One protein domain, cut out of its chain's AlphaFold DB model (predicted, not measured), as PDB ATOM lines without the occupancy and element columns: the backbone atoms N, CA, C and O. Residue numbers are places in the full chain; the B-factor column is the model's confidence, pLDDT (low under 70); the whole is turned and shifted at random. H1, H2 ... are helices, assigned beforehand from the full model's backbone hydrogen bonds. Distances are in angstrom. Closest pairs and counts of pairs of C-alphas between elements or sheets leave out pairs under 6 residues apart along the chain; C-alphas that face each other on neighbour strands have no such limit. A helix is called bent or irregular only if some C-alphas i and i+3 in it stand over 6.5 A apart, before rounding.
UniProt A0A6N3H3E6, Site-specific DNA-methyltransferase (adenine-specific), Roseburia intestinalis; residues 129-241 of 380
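This is residues 129 to 241 of the 380 residues of the protein "Site-specific DNA-methyltransferase (adenine-specific)" of Roseburia intestinalis (UniProt A0A6N3H3E6). A long helical hairpin, H1 beside H2, is covered on one side by the short helix H4 and the coil of residues 129 to 143 and 229 to 241, while residues 201 to 207 stick out as a free loop. The 113 printed residues hold four named helices, H1 to H4, and no named strand; the class is all helix, with 56 residues in named elements, under half. The whole is compact, radius of gyration of the C-alphas 15.2 A, spanning 50 by 35 by 27 A.

Start at H2, residues 174 to 198. It touches H1, residues 148 to 170, closest at the C-alphas of Tyr 161 and Ile 184, 6.3 A apart; this hairpin has a shallow tilt of 27 degrees, opposite ways. With residues 188 to 192 alone, H2 touches H4, residues 225 to 228, closest at C-alphas Lys 188 and Ile 227, 6.2 A. H3, residues 218 to 221, touches no helix. O i to N i+4 pairs within hydrogen-bond range number 18 of 19 in H1 and 20 of 21 in H2; H3 and H4 are too short for one.

Find C-alpha 148 at (-2.520, -21.829, -22.384); H1 runs 34.0 A from there. H2 runs 36.9 A from C-alpha 174 at (28.152, -44.770, -23.052). H3 is irregular, C-alphas 218 and 221 being 7.2 A apart; H4 spans 5.2 A.

Look at Ser 172 and Lys 204: their C-alphas are the farthest apart, 50.4 A. The printed part has no cut; the link H2 to H3 is long, 19 residues. Confidence is under 70 at residues 136, 146 and 196 to 217.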
ATOM      1  N   ASN A 129      16.369 -36.337 -45.892       92.75
ATOM      2  CA  ASN A 129      15.943 -35.566 -47.045       92.75
ATOM      3  C   ASN A 129      15.533 -34.158 -46.598       92.75
ATOM      4  O   ASN A 129      14.409 -33.910 -46.164       92.75
ATOM      5  N   SER A 130      16.458 -33.216 -46.765       93.94
ATOM      6  CA  SER A 130      16.296 -31.803 -46.410       93.94
ATOM      7  C   SER A 130      15.190 -31.062 -47.170       93.94
ATOM      8  O   SER A 130      14.794 -29.970 -46.753       93.94
ATOM      9  N   LEU A 131      14.696 -31.620 -48.281       93.69
ATOM     10  CA  LEU A 131      13.676 -31.005 -49.130       93.69
ATOM     11  C   LEU A 131      12.249 -31.424 -48.781       93.69
ATOM     12  O   LEU A 131      11.306 -30.867 -49.352       93.69
ATOM     13  N   ILE A 132      12.044 -32.388 -47.897       90.38
ATOM     14  CA  ILE A 132      10.696 -32.835 -47.558       90.38
ATOM     15  C   ILE A 132      10.504 -32.827 -46.054       90.38
ATOM     16  O   ILE A 132      11.414 -33.104 -45.279       90.38
ATOM     17  N   ASN A 133       9.286 -32.489 -45.676       85.06
ATOM     18  CA  ASN A 133       8.834 -32.401 -44.305       85.06
ATOM     19  C   ASN A 133       7.342 -32.731 -44.305       85.06
ATOM     20  O   ASN A 133       6.593 -32.247 -45.162       85.06
ATOM     21  N   LYS A 134       6.938 -33.579 -43.367       78.38
ATOM     22  CA  LYS A 134       5.551 -33.922 -43.065       78.38
ATOM     23  C   LYS A 134       4.861 -32.754 -42.370       78.38
ATOM     24  O   LYS A 134       3.690 -32.488 -42.625       78.38
ATOM     25  N   LEU A 135       5.585 -32.038 -41.512       75.06
ATOM     26  CA  LEU A 135       5.036 -30.953 -40.709       75.06
ATOM     27  C   LEU A 135       5.351 -29.618 -41.375       75.06
ATOM     28  O   LEU A 135       6.512 -29.249 -41.536       75.06
ATOM     29  N   ASN A 136       4.327 -28.885 -41.805       68.88
ATOM     30  CA  ASN A 136       4.524 -27.627 -42.523       68.88
ATOM     31  C   ASN A 136       4.955 -26.473 -41.596       68.88
ATOM     32  O   ASN A 136       4.133 -25.641 -41.221       68.88
ATOM     33  N   PHE A 137       6.241 -26.398 -41.257       70.56
ATOM     34  CA  PHE A 137       6.797 -25.291 -40.480       70.56
ATOM     35  C   PHE A 137       7.166 -24.116 -41.385       70.56
ATOM     36  O   PHE A 137       8.148 -24.170 -42.127       70.56
ATOM     37  N   ALA A 138       6.397 -23.033 -41.294       81.50
ATOM     38  CA  ALA A 138       6.850 -21.727 -41.745       81.50
ATOM     39  C   ALA A 138       7.576 -21.025 -40.592       81.50
ATOM     40  O   ALA A 138       7.298 -21.262 -39.416       81.50
ATOM     41  N   ILE A 139       8.517 -20.143 -40.909       87.38
ATOM     42  CA  ILE A 139       9.129 -19.290 -39.886       87.38
ATOM     43  C   ILE A 139       8.041 -18.447 -39.222       87.38
ATOM     44  O   ILE A 139       7.171 -17.895 -39.897       87.38
ATOM     45  N   GLY A 140       8.084 -18.375 -37.894       85.88
ATOM     46  CA  GLY A 140       7.041 -17.768 -37.073       85.88
ATOM     47  C   GLY A 140       5.913 -18.727 -36.678       85.88
ATOM     48  O   GLY A 140       5.111 -18.383 -35.811       85.88
ATOM     49  N   SER A 141       5.842 -19.937 -37.247       84.75
ATOM     50  CA  SER A 141       4.910 -20.968 -36.780       84.75
ATOM     51  C   SER A 141       5.322 -21.476 -35.398       84.75
ATOM     52  O   SER A 141       6.498 -21.732 -35.144       84.75
ATOM     53  N   LYS A 142       4.343 -21.643 -34.507       85.06
ATOM     54  CA  LYS A 142       4.542 -22.104 -33.127       85.06
ATOM     55  C   LYS A 142       4.076 -23.547 -32.967       85.06
ATOM     56  O   LYS A 142       2.979 -23.892 -33.405       85.06
ATOM     57  N   ILE A 143       4.884 -24.376 -32.309       82.56
ATOM     58  CA  ILE A 143       4.499 -25.743 -31.938       82.56
ATOM     59  C   ILE A 143       3.522 -25.692 -30.757       82.56
ATOM     60  O   ILE A 143       3.729 -24.936 -29.810       82.56
ATOM     61  N   GLY A 144       2.463 -26.506 -30.799       74.19
ATOM     62  CA  GLY A 144       1.511 -26.618 -29.690       74.19
ATOM     63  C   GLY A 144       0.565 -25.423 -29.543       74.19
ATOM     64  O   GLY A 144       0.160 -25.104 -28.427       74.19
ATOM     65  N   GLN A 145       0.209 -24.752 -30.648       72.06
ATOM     66  CA  GLN A 145      -0.910 -23.802 -30.648       72.06
ATOM     67  C   GLN A 145      -2.212 -24.536 -30.305       72.06
ATOM     68  O   GLN A 145      -2.549 -25.526 -30.946       72.06
ATOM     69  N   GLY A 146      -2.945 -24.055 -29.300       66.25
ATOM     70  CA  GLY A 146      -4.202 -24.699 -28.894       66.25
ATOM     71  C   GLY A 146      -4.690 -24.409 -27.474       66.25
ATOM     72  O   GLY A 146      -5.578 -25.104 -26.996       66.25
ATOM     73  N   GLY A 147      -4.128 -23.409 -26.786       75.31
ATOM     74  CA  GLY A 147      -4.544 -22.998 -25.442       75.31
ATOM     75  C   GLY A 147      -3.382 -22.920 -24.450       75.31
ATOM     76  O   GLY A 147      -2.328 -23.517 -24.655       75.31
ATOM     77  N   VAL A 148      -3.580 -22.181 -23.354       80.38
ATOM     78  CA  VAL A 148      -2.520 -21.829 -22.384       80.38
ATOM     79  C   VAL A 148      -1.807 -23.059 -21.809       80.38
ATOM     80  O   VAL A 148      -0.589 -23.048 -21.631       80.38
ATOM     81  N   GLU A 149      -2.544 -24.133 -21.528       83.56
ATOM     82  CA  GLU A 149      -1.979 -25.350 -20.941       83.56
ATOM     83  C   GLU A 149      -1.108 -26.137 -21.931       83.56
ATOM     84  O   GLU A 149       0.027 -26.491 -21.600       83.56
ATOM     85  N   LEU A 150      -1.593 -26.349 -23.160       82.69
ATOM     86  CA  LEU A 150      -0.837 -27.020 -24.221       82.69
ATOM     87  C   LEU A 150       0.451 -26.259 -24.544       82.69
ATOM     88  O   LEU A 150       1.517 -26.865 -24.661       82.69
ATOM     89  N   GLU A 151       0.373 -24.931 -24.617       85.56
ATOM     90  CA  GLU A 151       1.536 -24.080 -24.854       85.56
ATOM     91  C   GLU A 151       2.562 -24.195 -23.724       85.56
ATOM     92  O   GLU A 151       3.750 -24.394 -23.979       85.56
ATOM     93  N   LYS A 152       2.117 -24.132 -22.463       88.12
ATOM     94  CA  LYS A 152       3.002 -24.263 -21.298       88.12
ATOM     95  C   LYS A 152       3.674 -25.636 -21.249       88.12
ATOM     96  O   LYS A 152       4.860 -25.725 -20.925       88.12
ATOM     97  N   ASN A 153       2.941 -26.700 -21.568       88.00
ATOM     98  CA  ASN A 153       3.470 -28.063 -21.594       88.00
ATOM     99  C   ASN A 153       4.467 -28.258 -22.742       88.00
ATOM    100  O   ASN A 153       5.561 -28.777 -22.517       88.00
ATOM    101  N   THR A 154       4.142 -27.755 -23.934       87.94
ATOM    102  CA  THR A 154       5.051 -27.760 -25.090       87.94
ATOM    103  C   THR A 154       6.327 -26.984 -24.778       87.94
ATOM    104  O   THR A 154       7.425 -27.451 -25.077       87.94
ATOM    105  N   GLN A 155       6.215 -25.850 -24.080       91.81
ATOM    106  CA  GLN A 155       7.389 -25.070 -23.719       91.81
ATOM    107  C   GLN A 155       8.319 -25.795 -22.752       91.81
ATOM    108  O   GLN A 155       9.541 -25.785 -22.921       91.81
ATOM    109  N   LYS A 156       7.753 -26.454 -21.737       93.25
ATOM    110  CA  LYS A 156       8.536 -27.296 -20.825       93.25
ATOM    111  C   LYS A 156       9.257 -28.405 -21.587       93.25
ATOM    112  O   LYS A 156      10.436 -28.633 -21.328       93.25
ATOM    113  N   LEU A 157       8.570 -29.038 -22.536       93.56
ATOM    114  CA  LEU A 157       9.117 -30.113 -23.357       93.56
ATOM    115  C   LEU A 157      10.298 -29.633 -24.218       93.56
ATOM    116  O   LEU A 157      11.346 -30.273 -24.225       93.56
ATOM    117  N   ILE A 158      10.177 -28.472 -24.872       93.69
ATOM    118  CA  ILE A 158      11.261 -27.871 -25.671       93.69
ATOM    119  C   ILE A 158      12.441 -27.459 -24.782       93.69
ATOM    120  O   ILE A 158      13.593 -27.737 -25.112       93.69
ATOM    121  N   ASN A 159      12.180 -26.868 -23.615       95.06
ATOM    122  CA  ASN A 159      13.239 -26.517 -22.667       95.06
ATOM    123  C   ASN A 159      13.975 -27.762 -22.147       95.06
ATOM    124  O   ASN A 159      15.199 -27.747 -22.012       95.06
ATOM    125  N   GLN A 160      13.250 -28.849 -21.874       95.94
ATOM    126  CA  GLN A 160      13.849 -30.130 -21.509       95.94
ATOM    127  C   GLN A 160      14.679 -30.699 -22.662       95.94
ATOM    128  O   GLN A 160      15.792 -31.166 -22.429       95.94
ATOM    129  N   TYR A 161      14.182 -30.609 -23.896       95.56
ATOM    130  CA  TYR A 161      14.908 -31.057 -25.076       95.56
ATOM    131  C   TYR A 161      16.240 -30.320 -25.231       95.56
ATOM    132  O   TYR A 161      17.284 -30.964 -25.274       95.56
ATOM    133  N   LYS A 162      16.231 -28.981 -25.199       95.06
ATOM    134  CA  LYS A 162      17.451 -28.157 -25.267       95.06
ATOM    135  C   LYS A 162      18.468 -28.532 -24.185       95.06
ATOM    136  O   LYS A 162      19.654 -28.661 -24.475       95.06
ATOM    137  N   LYS A 163      18.009 -28.775 -22.949       95.12
ATOM    138  CA  LYS A 163      18.872 -29.231 -21.846       95.12
ATOM    139  C   LYS A 163      19.480 -30.608 -22.108       95.12
ATOM    140  O   LYS A 163      20.663 -30.798 -21.847       95.12
ATOM    141  N   LEU A 164      18.699 -31.555 -22.630       95.56
ATOM    142  CA  LEU A 164      19.196 -32.887 -22.981       95.56
ATOM    143  C   LEU A 164      20.199 -32.836 -24.136       95.56
ATOM    144  O   LEU A 164      21.200 -33.541 -24.074       95.56
ATOM    145  N   VAL A 165      19.978 -31.991 -25.148       93.94
ATOM    146  CA  VAL A 165      20.948 -31.767 -26.235       93.94
ATOM    147  C   VAL A 165      22.258 -31.205 -25.687       93.94
ATOM    148  O   VAL A 165      23.322 -31.742 -25.988       93.94
ATOM    149  N   ALA A 166      22.193 -30.184 -24.829       92.19
ATOM    150  CA  ALA A 166      23.379 -29.619 -24.188       92.19
ATOM    151  C   ALA A 166      24.127 -30.661 -23.335       92.19
ATOM    152  O   ALA A 166      25.346 -30.777 -23.437       92.19
ATOM    153  N   ALA A 167      23.402 -31.470 -22.555       92.12
ATOM    154  CA  ALA A 167      23.991 -32.559 -21.778       92.12
ATOM    155  C   ALA A 167      24.633 -33.620 -22.684       92.12
ATOM    156  O   ALA A 167      25.763 -34.035 -22.440       92.12
ATOM    157  N   TYR A 168      23.955 -34.016 -23.767       92.06
ATOM    158  CA  TYR A 168      24.457 -35.008 -24.714       92.06
ATOM    159  C   TYR A 168      25.822 -34.620 -25.277       92.06
ATOM    160  O   TYR A 168      26.692 -35.478 -25.369       92.06
ATOM    161  N   ARG A 169      26.048 -33.341 -25.603       89.62
ATOM    162  CA  ARG A 169      27.315 -32.873 -26.193       89.62
ATOM    163  C   ARG A 169      28.536 -33.147 -25.315       89.62
ATOM    164  O   ARG A 169      29.593 -33.430 -25.866       89.62
ATOM    165  N   GLY A 170      28.394 -33.099 -23.988       84.50
ATOM    166  CA  GLY A 170      29.499 -33.253 -23.031       84.50
ATOM    167  C   GLY A 170      29.627 -34.631 -22.371       84.50
ATOM    168  O   GLY A 170      30.555 -34.839 -21.595       84.50
ATOM    169  N   VAL A 171      28.712 -35.570 -22.631       87.81
ATOM    170  CA  VAL A 171      28.723 -36.888 -21.974       87.81
ATOM    171  C   VAL A 171      29.685 -37.853 -22.666       87.81
ATOM    172  O   VAL A 171      29.555 -38.140 -23.858       87.81
ATOM    173  N   SER A 172      30.606 -38.417 -21.885       85.38
ATOM    174  CA  SER A 172      31.539 -39.467 -22.310       85.38
ATOM    175  C   SER A 172      31.044 -40.884 -21.986       85.38
ATOM    176  O   SER A 172      31.338 -41.817 -22.735       85.38
ATOM    177  N   ASP A 173      30.263 -41.058 -20.913       89.50
ATOM    178  CA  ASP A 173      29.742 -42.369 -20.513       89.50
ATOM    179  C   ASP A 173      28.721 -42.915 -21.523       89.50
ATOM    180  O   ASP A 173      27.720 -42.274 -21.857       89.50
ATOM    181  N   LYS A 174      28.957 -44.142 -21.998       88.81
ATOM    182  CA  LYS A 174      28.152 -44.770 -23.052       88.81
ATOM    183  C   LYS A 174      26.717 -45.078 -22.611       88.81
ATOM    184  O   LYS A 174      25.808 -44.982 -23.437       88.81
ATOM    185  N   SER A 175      26.513 -45.464 -21.352       91.88
ATOM    186  CA  SER A 175      25.193 -45.807 -20.813       91.88
ATOM    187  C   SER A 175      24.339 -44.550 -20.661       91.88
ATOM    188  O   SER A 175      23.237 -44.478 -21.206       91.88
ATOM    189  N   VAL A 176      24.903 -43.510 -20.039       92.50
ATOM    190  CA  VAL A 176      24.250 -42.200 -19.888       92.50
ATOM    191  C   VAL A 176      23.945 -41.593 -21.258       92.50
ATOM    192  O   VAL A 176      22.848 -41.087 -21.494       92.50
ATOM    193  N   LYS A 177      24.878 -41.706 -22.213       91.56
ATOM    194  CA  LYS A 177      24.672 -41.258 -23.597       91.56
ATOM    195  C   LYS A 177      23.480 -41.957 -24.258       91.56
ATOM    196  O   LYS A 177      22.679 -41.301 -24.929       91.56
ATOM    197  N   ALA A 178      23.348 -43.271 -24.079       92.50
ATOM    198  CA  ALA A 178      22.234 -44.041 -24.627       92.50
ATOM    199  C   ALA A 178      20.889 -43.641 -23.997       92.50
ATOM    200  O   ALA A 178      19.891 -43.516 -24.710       92.50
ATOM    201  N   GLU A 179      20.868 -43.380 -22.690       95.31
ATOM    202  CA  GLU A 179      19.678 -42.912 -21.978       95.31
ATOM    203  C   GLU A 179      19.233 -41.522 -22.450       95.31
ATOM    204  O   GLU A 179      18.072 -41.336 -22.821       95.31
ATOM    205  N   ILE A 180      20.158 -40.558 -22.527       95.00
ATOM    206  CA  ILE A 180      19.865 -39.210 -23.036       95.00
ATOM    207  C   ILE A 180      19.315 -39.286 -24.462       95.00
ATOM    208  O   ILE A 180      18.316 -38.634 -24.768       95.00
ATOM    209  N   ARG A 181      19.913 -40.119 -25.322       93.19
ATOM    210  CA  ARG A 181      19.431 -40.320 -26.695       93.19
ATOM    211  C   ARG A 181      18.007 -40.868 -26.721       93.19
ATOM    212  O   ARG A 181      17.179 -40.350 -27.461       93.19
ATOM    213  N   LYS A 182      17.695 -41.868 -25.893       94.56
ATOM    214  CA  LYS A 182      16.335 -42.413 -25.774       94.56
ATOM    215  C   LYS A 182      15.333 -41.337 -25.338       94.56
ATOM    216  O   LYS A 182      14.243 -41.255 -25.900       94.56
ATOM    217  N   ASN A 183      15.715 -40.494 -24.382       95.88
ATOM    218  CA  ASN A 183      14.878 -39.393 -23.909       95.88
ATOM    219  C   ASN A 183      14.658 -38.334 -25.000       95.88
ATOM    220  O   ASN A 183      13.530 -37.881 -25.183       95.88
ATOM    221  N   ILE A 184      15.697 -37.987 -25.766       94.62
ATOM    222  CA  ILE A 184      15.588 -37.090 -26.927       94.62
ATOM    223  C   ILE A 184      14.591 -37.644 -27.949       94.62
ATOM    224  O   ILE A 184      13.678 -36.925 -28.351       94.62
ATOM    225  N   GLU A 185      14.711 -38.916 -28.328       92.81
ATOM    226  CA  GLU A 185      13.804 -39.531 -29.307       92.81
ATOM    227  C   GLU A 185      12.353 -39.584 -28.801       92.81
ATOM    228  O   GLU A 185      11.419 -39.307 -29.554       92.81
ATOM    229  N   SER A 186      12.144 -39.830 -27.502       93.31
ATOM    230  CA  SER A 186      10.810 -39.742 -26.892       93.31
ATOM    231  C   SER A 186      10.228 -38.326 -26.966       93.31
ATOM    232  O   SER A 186       9.052 -38.163 -27.295       93.31
ATOM    233  N   ILE A 187      11.037 -37.292 -26.711       93.50
ATOM    234  CA  ILE A 187      10.587 -35.901 -26.827       93.50
ATOM    235  C   ILE A 187      10.241 -35.554 -28.277       93.50
ATOM    236  O   ILE A 187       9.189 -34.961 -28.515       93.50
ATOM    237  N   LYS A 188      11.073 -35.945 -29.247       91.44
ATOM    238  CA  LYS A 188      10.775 -35.726 -30.669       91.44
ATOM    239  C   LYS A 188       9.445 -36.361 -31.059       91.44
ATOM    240  O   LYS A 188       8.602 -35.677 -31.636       91.44
ATOM    241  N   ALA A 189       9.213 -37.620 -30.683       88.50
ATOM    242  CA  ALA A 189       7.946 -38.308 -30.934       88.50
ATOM    243  C   ALA A 189       6.744 -37.559 -30.321       88.50
ATOM    244  O   ALA A 189       5.706 -37.405 -30.969       88.50
ATOM    245  N   ASN A 190       6.899 -37.012 -29.112       88.56
ATOM    246  CA  ASN A 190       5.868 -36.187 -28.479       88.56
ATOM    247  C   ASN A 190       5.618 -34.879 -29.249       88.56
ATOM    248  O   ASN A 190       4.462 -34.523 -29.474       88.56
ATOM    249  N   LEU A 191       6.670 -34.185 -29.698       87.50
ATOM    250  CA  LEU A 191       6.544 -32.965 -30.509       87.50
ATOM    251  C   LEU A 191       5.850 -33.243 -31.850       87.50
ATOM    252  O   LEU A 191       4.973 -32.479 -32.255       87.50
ATOM    253  N   HIS A 192       6.172 -34.364 -32.500       83.38
ATOM    254  CA  HIS A 192       5.462 -34.823 -33.696       83.38
ATOM    255  C   HIS A 192       3.972 -35.053 -33.423       83.38
ATOM    256  O   HIS A 192       3.130 -34.626 -34.215       83.38
ATOM    257  N   SER A 193       3.630 -35.704 -32.307       79.88
ATOM    258  CA  SER A 193       2.239 -35.955 -31.916       79.88
ATOM    259  C   SER A 193       1.463 -34.656 -31.682       79.88
ATOM    260  O   SER A 193       0.393 -34.471 -32.262       79.88
ATOM    261  N   ILE A 194       2.038 -33.719 -30.919       79.75
ATOM    262  CA  ILE A 194       1.447 -32.398 -30.648       79.75
ATOM    263  C   ILE A 194       1.161 -31.650 -31.954       79.75
ATOM    264  O   ILE A 194       0.109 -31.037 -32.105       79.75
ATOM    265  N   TYR A 195       2.073 -31.717 -32.923       71.56
ATOM    266  CA  TYR A 195       1.872 -31.048 -34.203       71.56
ATOM    267  C   TYR A 195       0.806 -31.731 -35.072       71.56
ATOM    268  O   TYR A 195      -0.022 -31.058 -35.691       71.56
ATOM    269  N   ASN A 196       0.785 -33.068 -35.106       64.06
ATOM    270  CA  ASN A 196      -0.232 -33.819 -35.847       64.06
ATOM    271  C   ASN A 196      -1.643 -33.535 -35.309       64.06
ATOM    272  O   ASN A 196      -2.569 -33.432 -36.109       64.06
ATOM    273  N   GLN A 197      -1.796 -33.315 -33.996       59.78
ATOM    274  CA  GLN A 197      -3.067 -32.908 -33.377       59.78
ATOM    275  C   GLN A 197      -3.642 -31.605 -33.956       59.78
ATOM    276  O   GLN A 197      -4.858 -31.458 -34.027       59.78
ATOM    277  N   ILE A 198      -2.791 -30.704 -34.455       50.28
ATOM    278  CA  ILE A 198      -3.195 -29.442 -35.098       50.28
ATOM    279  C   ILE A 198      -3.560 -29.652 -36.588       50.28
ATOM    280  O   ILE A 198      -4.236 -28.817 -37.182       50.28
ATOM    281  N   SER A 199      -3.164 -30.777 -37.201       43.12
ATOM    282  CA  SER A 199      -3.305 -31.048 -38.646       43.12
ATOM    283  C   SER A 199      -4.409 -32.059 -39.018       43.12
ATOM    284  O   SER A 199      -4.482 -32.472 -40.176       43.12
ATOM    285  N   PHE A 200      -5.268 -32.490 -38.088       42.16
ATOM    286  CA  PHE A 200      -6.259 -33.530 -38.398       42.16
ATOM    287  C   PHE A 200      -7.404 -33.043 -39.300       42.16
ATOM    288  O   PHE A 200      -8.180 -32.158 -38.948       42.16
ATOM    289  N   SER A 201      -7.570 -33.738 -40.429       40.19
ATOM    290  CA  SER A 201      -8.882 -34.047 -41.008       40.19
ATOM    291  C   SER A 201      -9.254 -35.484 -40.623       40.19
ATOM    292  O   SER A 201      -8.413 -36.379 -40.674       40.19
ATOM    293  N   VAL A 202     -10.507 -35.696 -40.220       38.78
ATOM    294  CA  VAL A 202     -11.065 -37.002 -39.826       38.78
ATOM    295  C   VAL A 202     -11.228 -37.899 -41.062       38.78
ATOM    296  O   VAL A 202     -11.804 -37.464 -42.057       38.78
ATOM    297  N   ASN A 203     -10.777 -39.160 -41.009       45.88
ATOM    298  CA  ASN A 203     -11.223 -40.184 -41.966       45.88
ATOM    299  C   ASN A 203     -12.525 -40.840 -41.458       45.88
ATOM    300  O   ASN A 203     -12.735 -40.959 -40.252       45.88
ATOM    301  N   LYS A 204     -13.378 -41.292 -42.387       43.56
ATOM    302  CA  LYS A 204     -14.748 -41.816 -42.223       43.56
ATOM    303  C   LYS A 204     -14.961 -42.868 -41.122       43.56
ATOM    304  O   LYS A 204     -16.107 -43.071 -40.743       43.56
ATOM    305  N   ASN A 205     -13.906 -43.494 -40.600       39.53
ATOM    306  CA  ASN A 205     -14.003 -44.562 -39.600       39.53
ATOM    307  C   ASN A 205     -13.533 -44.166 -38.189       39.53
ATOM    308  O   ASN A 205     -13.460 -45.030 -37.325       39.53
ATOM    309  N   MET A 206     -13.250 -42.883 -37.926       41.75
ATOM    310  CA  MET A 206     -13.073 -42.348 -36.562       41.75
ATOM    311  C   MET A 206     -11.919 -42.962 -35.730       41.75
ATOM    312  O   MET A 206     -11.795 -42.663 -34.545       41.75
ATOM    313  N   GLU A 207     -11.043 -43.768 -36.336       34.81
ATOM    314  CA  GLU A 207      -9.805 -44.254 -35.721       34.81
ATOM    315  C   GLU A 207      -8.671 -43.225 -35.841       34.81
ATOM    316  O   GLU A 207      -8.400 -42.682 -36.917       34.81
ATOM    317  N   ILE A 208      -7.969 -42.993 -34.727       42.12
ATOM    318  CA  ILE A 208      -6.724 -42.220 -34.675       42.12
ATOM    319  C   ILE A 208      -5.586 -43.148 -35.110       42.12
ATOM    320  O   ILE A 208      -5.078 -43.932 -34.311       42.12
ATOM    321  N   VAL A 209      -5.167 -43.063 -36.372       36.62
ATOM    322  CA  VAL A 209      -3.994 -43.794 -36.871       36.62
ATOM    323  C   VAL A 209      -2.797 -42.851 -36.926       36.62
ATOM    324  O   VAL A 209      -2.770 -41.897 -37.706       36.62
ATOM    325  N   PHE A 210      -1.778 -43.124 -36.109       43.88
ATOM    326  CA  PHE A 210      -0.458 -42.522 -36.273       43.88
ATOM    327  C   PHE A 210       0.284 -43.258 -37.390       43.88
ATOM    328  O   PHE A 210       0.970 -44.247 -37.142       43.88
ATOM    329  N   ASP A 211       0.157 -42.787 -38.627       42.44
ATOM    330  CA  ASP A 211       0.998 -43.281 -39.718       42.44
ATOM    331  C   ASP A 211       2.414 -42.691 -39.579       42.44
ATOM    332  O   ASP A 211       2.709 -41.591 -40.063       42.44
ATOM    333  N   TYR A 212       3.291 -43.399 -38.859       46.22
ATOM    334  CA  TYR A 212       4.738 -43.142 -38.816       46.22
ATOM    335  C   TYR A 212       5.473 -43.712 -40.042       46.22
ATOM    336  O   TYR A 212       6.670 -43.979 -39.993       46.22
ATOM    337  N   GLY A 213       4.765 -43.832 -41.162       41.66
ATOM    338  CA  GLY A 213       5.259 -44.424 -42.382       41.66
ATOM    339  C   GLY A 213       4.862 -45.887 -42.428       41.66
ATOM    340  O   GLY A 213       5.521 -46.749 -41.853       41.66
ATOM    341  N   SER A 214       3.851 -46.189 -43.235       42.75
ATOM    342  CA  SER A 214       3.954 -47.376 -44.066       42.75
ATOM    343  C   SER A 214       5.321 -47.352 -44.757       42.75
ATOM    344  O   SER A 214       5.853 -46.286 -45.096       42.75
ATOM    345  N   ASP A 215       5.878 -48.525 -45.046       48.25
ATOM    346  CA  ASP A 215       7.097 -48.639 -45.846       48.25
ATOM    347  C   ASP A 215       6.996 -47.926 -47.228       48.25
ATOM    348  O   ASP A 215       7.982 -47.772 -47.942       48.25
ATOM    349  N   SER A 216       5.821 -47.430 -47.610       52.03
ATOM    350  CA  SER A 216       5.555 -46.678 -48.834       52.03
ATOM    351  C   SER A 216       5.473 -45.148 -48.678       52.03
ATOM    352  O   SER A 216       5.239 -44.463 -49.671       52.03
ATOM    353  N   SER A 217       5.651 -44.573 -47.482       69.44
ATOM    354  CA  SER A 217       5.535 -43.118 -47.289       69.44
ATOM    355  C   SER A 217       6.790 -42.367 -47.747       69.44
ATOM    356  O   SER A 217       7.896 -42.640 -47.278       69.44
ATOM    357  N   ILE A 218       6.618 -41.343 -48.597       78.12
ATOM    358  CA  ILE A 218       7.706 -40.430 -48.999       78.12
ATOM    359  C   ILE A 218       8.379 -39.748 -47.802       78.12
ATOM    360  O   ILE A 218       9.500 -39.272 -47.933       78.12
ATOM    361  N   TYR A 219       7.716 -39.710 -46.642       81.19
ATOM    362  CA  TYR A 219       8.208 -39.051 -45.438       81.19
ATOM    363  C   TYR A 219       9.142 -39.910 -44.584       81.19
ATOM    364  O   TYR A 219       9.629 -39.413 -43.573       81.19
ATOM    365  N   ARG A 220       9.419 -41.163 -44.970       79.69
ATOM    366  CA  ARG A 220      10.333 -42.049 -44.230       79.69
ATOM    367  C   ARG A 220      11.684 -41.383 -43.948       79.69
ATOM    368  O   ARG A 220      12.174 -41.446 -42.828       79.69
ATOM    369  N   ASP A 221      12.239 -40.720 -44.958       84.50
ATOM    370  CA  ASP A 221      13.522 -40.026 -44.858       84.50
ATOM    371  C   ASP A 221      13.347 -38.510 -44.691       84.50
ATOM    372  O   ASP A 221      14.296 -37.763 -44.902       84.50
ATOM    373  N   ALA A 222      12.145 -38.011 -44.378       88.94
ATOM    374  CA  ALA A 222      11.916 -36.574 -44.249       88.94
ATOM    375  C   ALA A 222      12.702 -35.966 -43.090       88.94
ATOM    376  O   ALA A 222      12.835 -36.565 -42.025       88.94
ATOM    377  N   PHE A 223      13.195 -34.744 -43.292       92.00
ATOM    378  CA  PHE A 223      13.931 -34.028 -42.265       92.00
ATOM    379  C   PHE A 223      13.092 -32.886 -41.684       92.00
ATOM    380  O   PHE A 223      12.963 -31.808 -42.275       92.00
ATOM    381  N   GLU A 224      12.532 -33.106 -40.494       90.62
ATOM    382  CA  GLU A 224      11.770 -32.089 -39.767       90.62
ATOM    383  C   GLU A 224      12.705 -31.097 -39.061       90.62
ATOM    384  O   GLU A 224      12.970 -31.223 -37.868       90.62
ATOM    385  N   TRP A 225      13.193 -30.087 -39.785       92.88
ATOM    386  CA  TRP A 225      14.178 -29.109 -39.288       92.88
ATOM    387  C   TRP A 225      13.893 -28.565 -37.879       92.88
ATOM    388  O   TRP A 225      14.793 -28.536 -37.045       92.88
ATOM    389  N   ALA A 226      12.645 -28.178 -37.598       89.19
ATOM    390  CA  ALA A 226      12.232 -27.623 -36.308       89.19
ATOM    391  C   ALA A 226      12.270 -28.637 -35.145       89.19
ATOM    392  O   ALA A 226      12.449 -28.244 -33.995       89.19
ATOM    393  N   ILE A 227      12.085 -29.930 -35.426       90.69
ATOM    394  CA  ILE A 227      12.119 -31.006 -34.420       90.69
ATOM    395  C   ILE A 227      13.535 -31.561 -34.282       90.69
ATOM    396  O   ILE A 227      13.997 -31.881 -33.186       90.69
ATOM    397  N   GLU A 228      14.253 -31.670 -35.394       93.12
ATOM    398  CA  GLU A 228      15.611 -32.183 -35.392       93.12
ATOM    399  C   GLU A 228      16.600 -31.190 -34.776       93.12
ATOM    400  O   GLU A 228      17.535 -31.634 -34.114       93.12
ATOM    401  N   PHE A 229      16.389 -29.881 -34.909       94.12
ATOM    402  CA  PHE A 229      17.257 -28.864 -34.309       94.12
ATOM    403  C   PHE A 229      16.465 -27.963 -33.350       94.12
ATOM    404  O   PHE A 229      15.866 -26.975 -33.788       94.12
ATOM    405  N   PRO A 230      16.432 -28.276 -32.037       93.38
ATOM    406  CA  PRO A 230      15.707 -27.463 -31.058       93.38
ATOM    407  C   PRO A 230      16.253 -26.041 -30.916       93.38
ATOM    408  O   PRO A 230      15.559 -25.173 -30.392       93.38
ATOM    409  N   GLU A 231      17.476 -25.785 -31.372       93.31
ATOM    410  CA  GLU A 231      18.096 -24.461 -31.448       93.31
ATOM    411  C   GLU A 231      17.333 -23.522 -32.384       93.31
ATOM    412  O   GLU A 231      17.354 -22.311 -32.187       93.31
ATOM    413  N   LEU A 232      16.607 -24.076 -33.361       93.62
ATOM    414  CA  LEU A 232      15.769 -23.303 -34.274       93.62
ATOM    415  C   LEU A 232      14.421 -22.917 -33.660       93.62
ATOM    416  O   LEU A 232      13.659 -22.187 -34.294       93.62
ATOM    417  N   LEU A 233      14.112 -23.383 -32.451       93.19
ATOM    418  CA  LEU A 233      12.923 -22.993 -31.699       93.19
ATOM    419  C   LEU A 233      13.300 -21.952 -30.646       93.19
ATOM    420  O   LEU A 233      14.310 -22.102 -29.961       93.19
ATOM    421  N   ASP A 234      12.484 -20.921 -30.455       92.38
ATOM    422  CA  ASP A 234      12.663 -19.981 -29.342       92.38
ATOM    423  C   ASP A 234      12.155 -20.558 -27.997       92.38
ATOM    424  O   ASP A 234      11.802 -21.736 -27.871       92.38
ATOM    425  N   GLU A 235      12.140 -19.734 -26.950       87.50
ATOM    426  CA  GLU A 235      11.577 -20.072 -25.631       87.50
ATOM    427  C   GLU A 235      10.040 -20.088 -25.586       87.50
ATOM    428  O   GLU A 235       9.456 -20.140 -24.505       87.50
ATOM    429  N   LYS A 236       9.366 -19.989 -26.730       87.31
ATOM    430  CA  LYS A 236       7.915 -20.151 -26.880       87.31
ATOM    431  C   LYS A 236       7.574 -21.284 -27.855       87.31
ATOM    432  O   LYS A 236       6.395 -21.516 -28.120       87.31
ATOM    433  N   GLY A 237       8.578 -21.971 -28.406       88.75
ATOM    434  CA  GLY A 237       8.409 -23.003 -29.423       88.75
ATOM    435  C   GLY A 237       8.058 -22.467 -30.805       88.75
ATOM    436  O   GLY A 237       7.479 -23.193 -31.614       88.75
ATOM    437  N   VAL A 238       8.382 -21.205 -31.077       90.75
ATOM    438  CA  VAL A 238       8.280 -20.586 -32.398       90.75
ATOM    439  C   VAL A 238       9.497 -20.971 -33.226       90.75
ATOM    440  O   VAL A 238      10.634 -20.816 -32.782       90.75
ATOM    441  N   PHE A 239       9.262 -21.445 -34.448       92.12
ATOM    442  CA  PHE A 239      10.320 -21.728 -35.406       92.12
ATOM    443  C   PHE A 239      10.936 -20.427 -35.926       92.12
ATOM    444  O   PHE A 239      10.278 -19.632 -36.599       92.12
ATOM    445  N   THR A 240      12.204 -20.208 -35.597       93.56
ATOM    446  CA  THR A 240      12.943 -18.976 -35.894       93.56
ATOM    447  C   THR A 240      13.670 -19.041 -37.235       93.56
ATOM    448  O   THR A 240      13.717 -18.037 -37.936       93.56
ATOM    449  N   GLY A 241      14.170 -20.215 -37.630       94.06
ATOM    450  CA  GLY A 241      14.971 -20.397 -38.844       94.06
ATOM    451  C   GLY A 241      16.463 -20.109 -38.641       94.06
ATOM    452  O   GLY A 241      16.932 -19.946 -37.519       94.06
TER     453      GLY A 241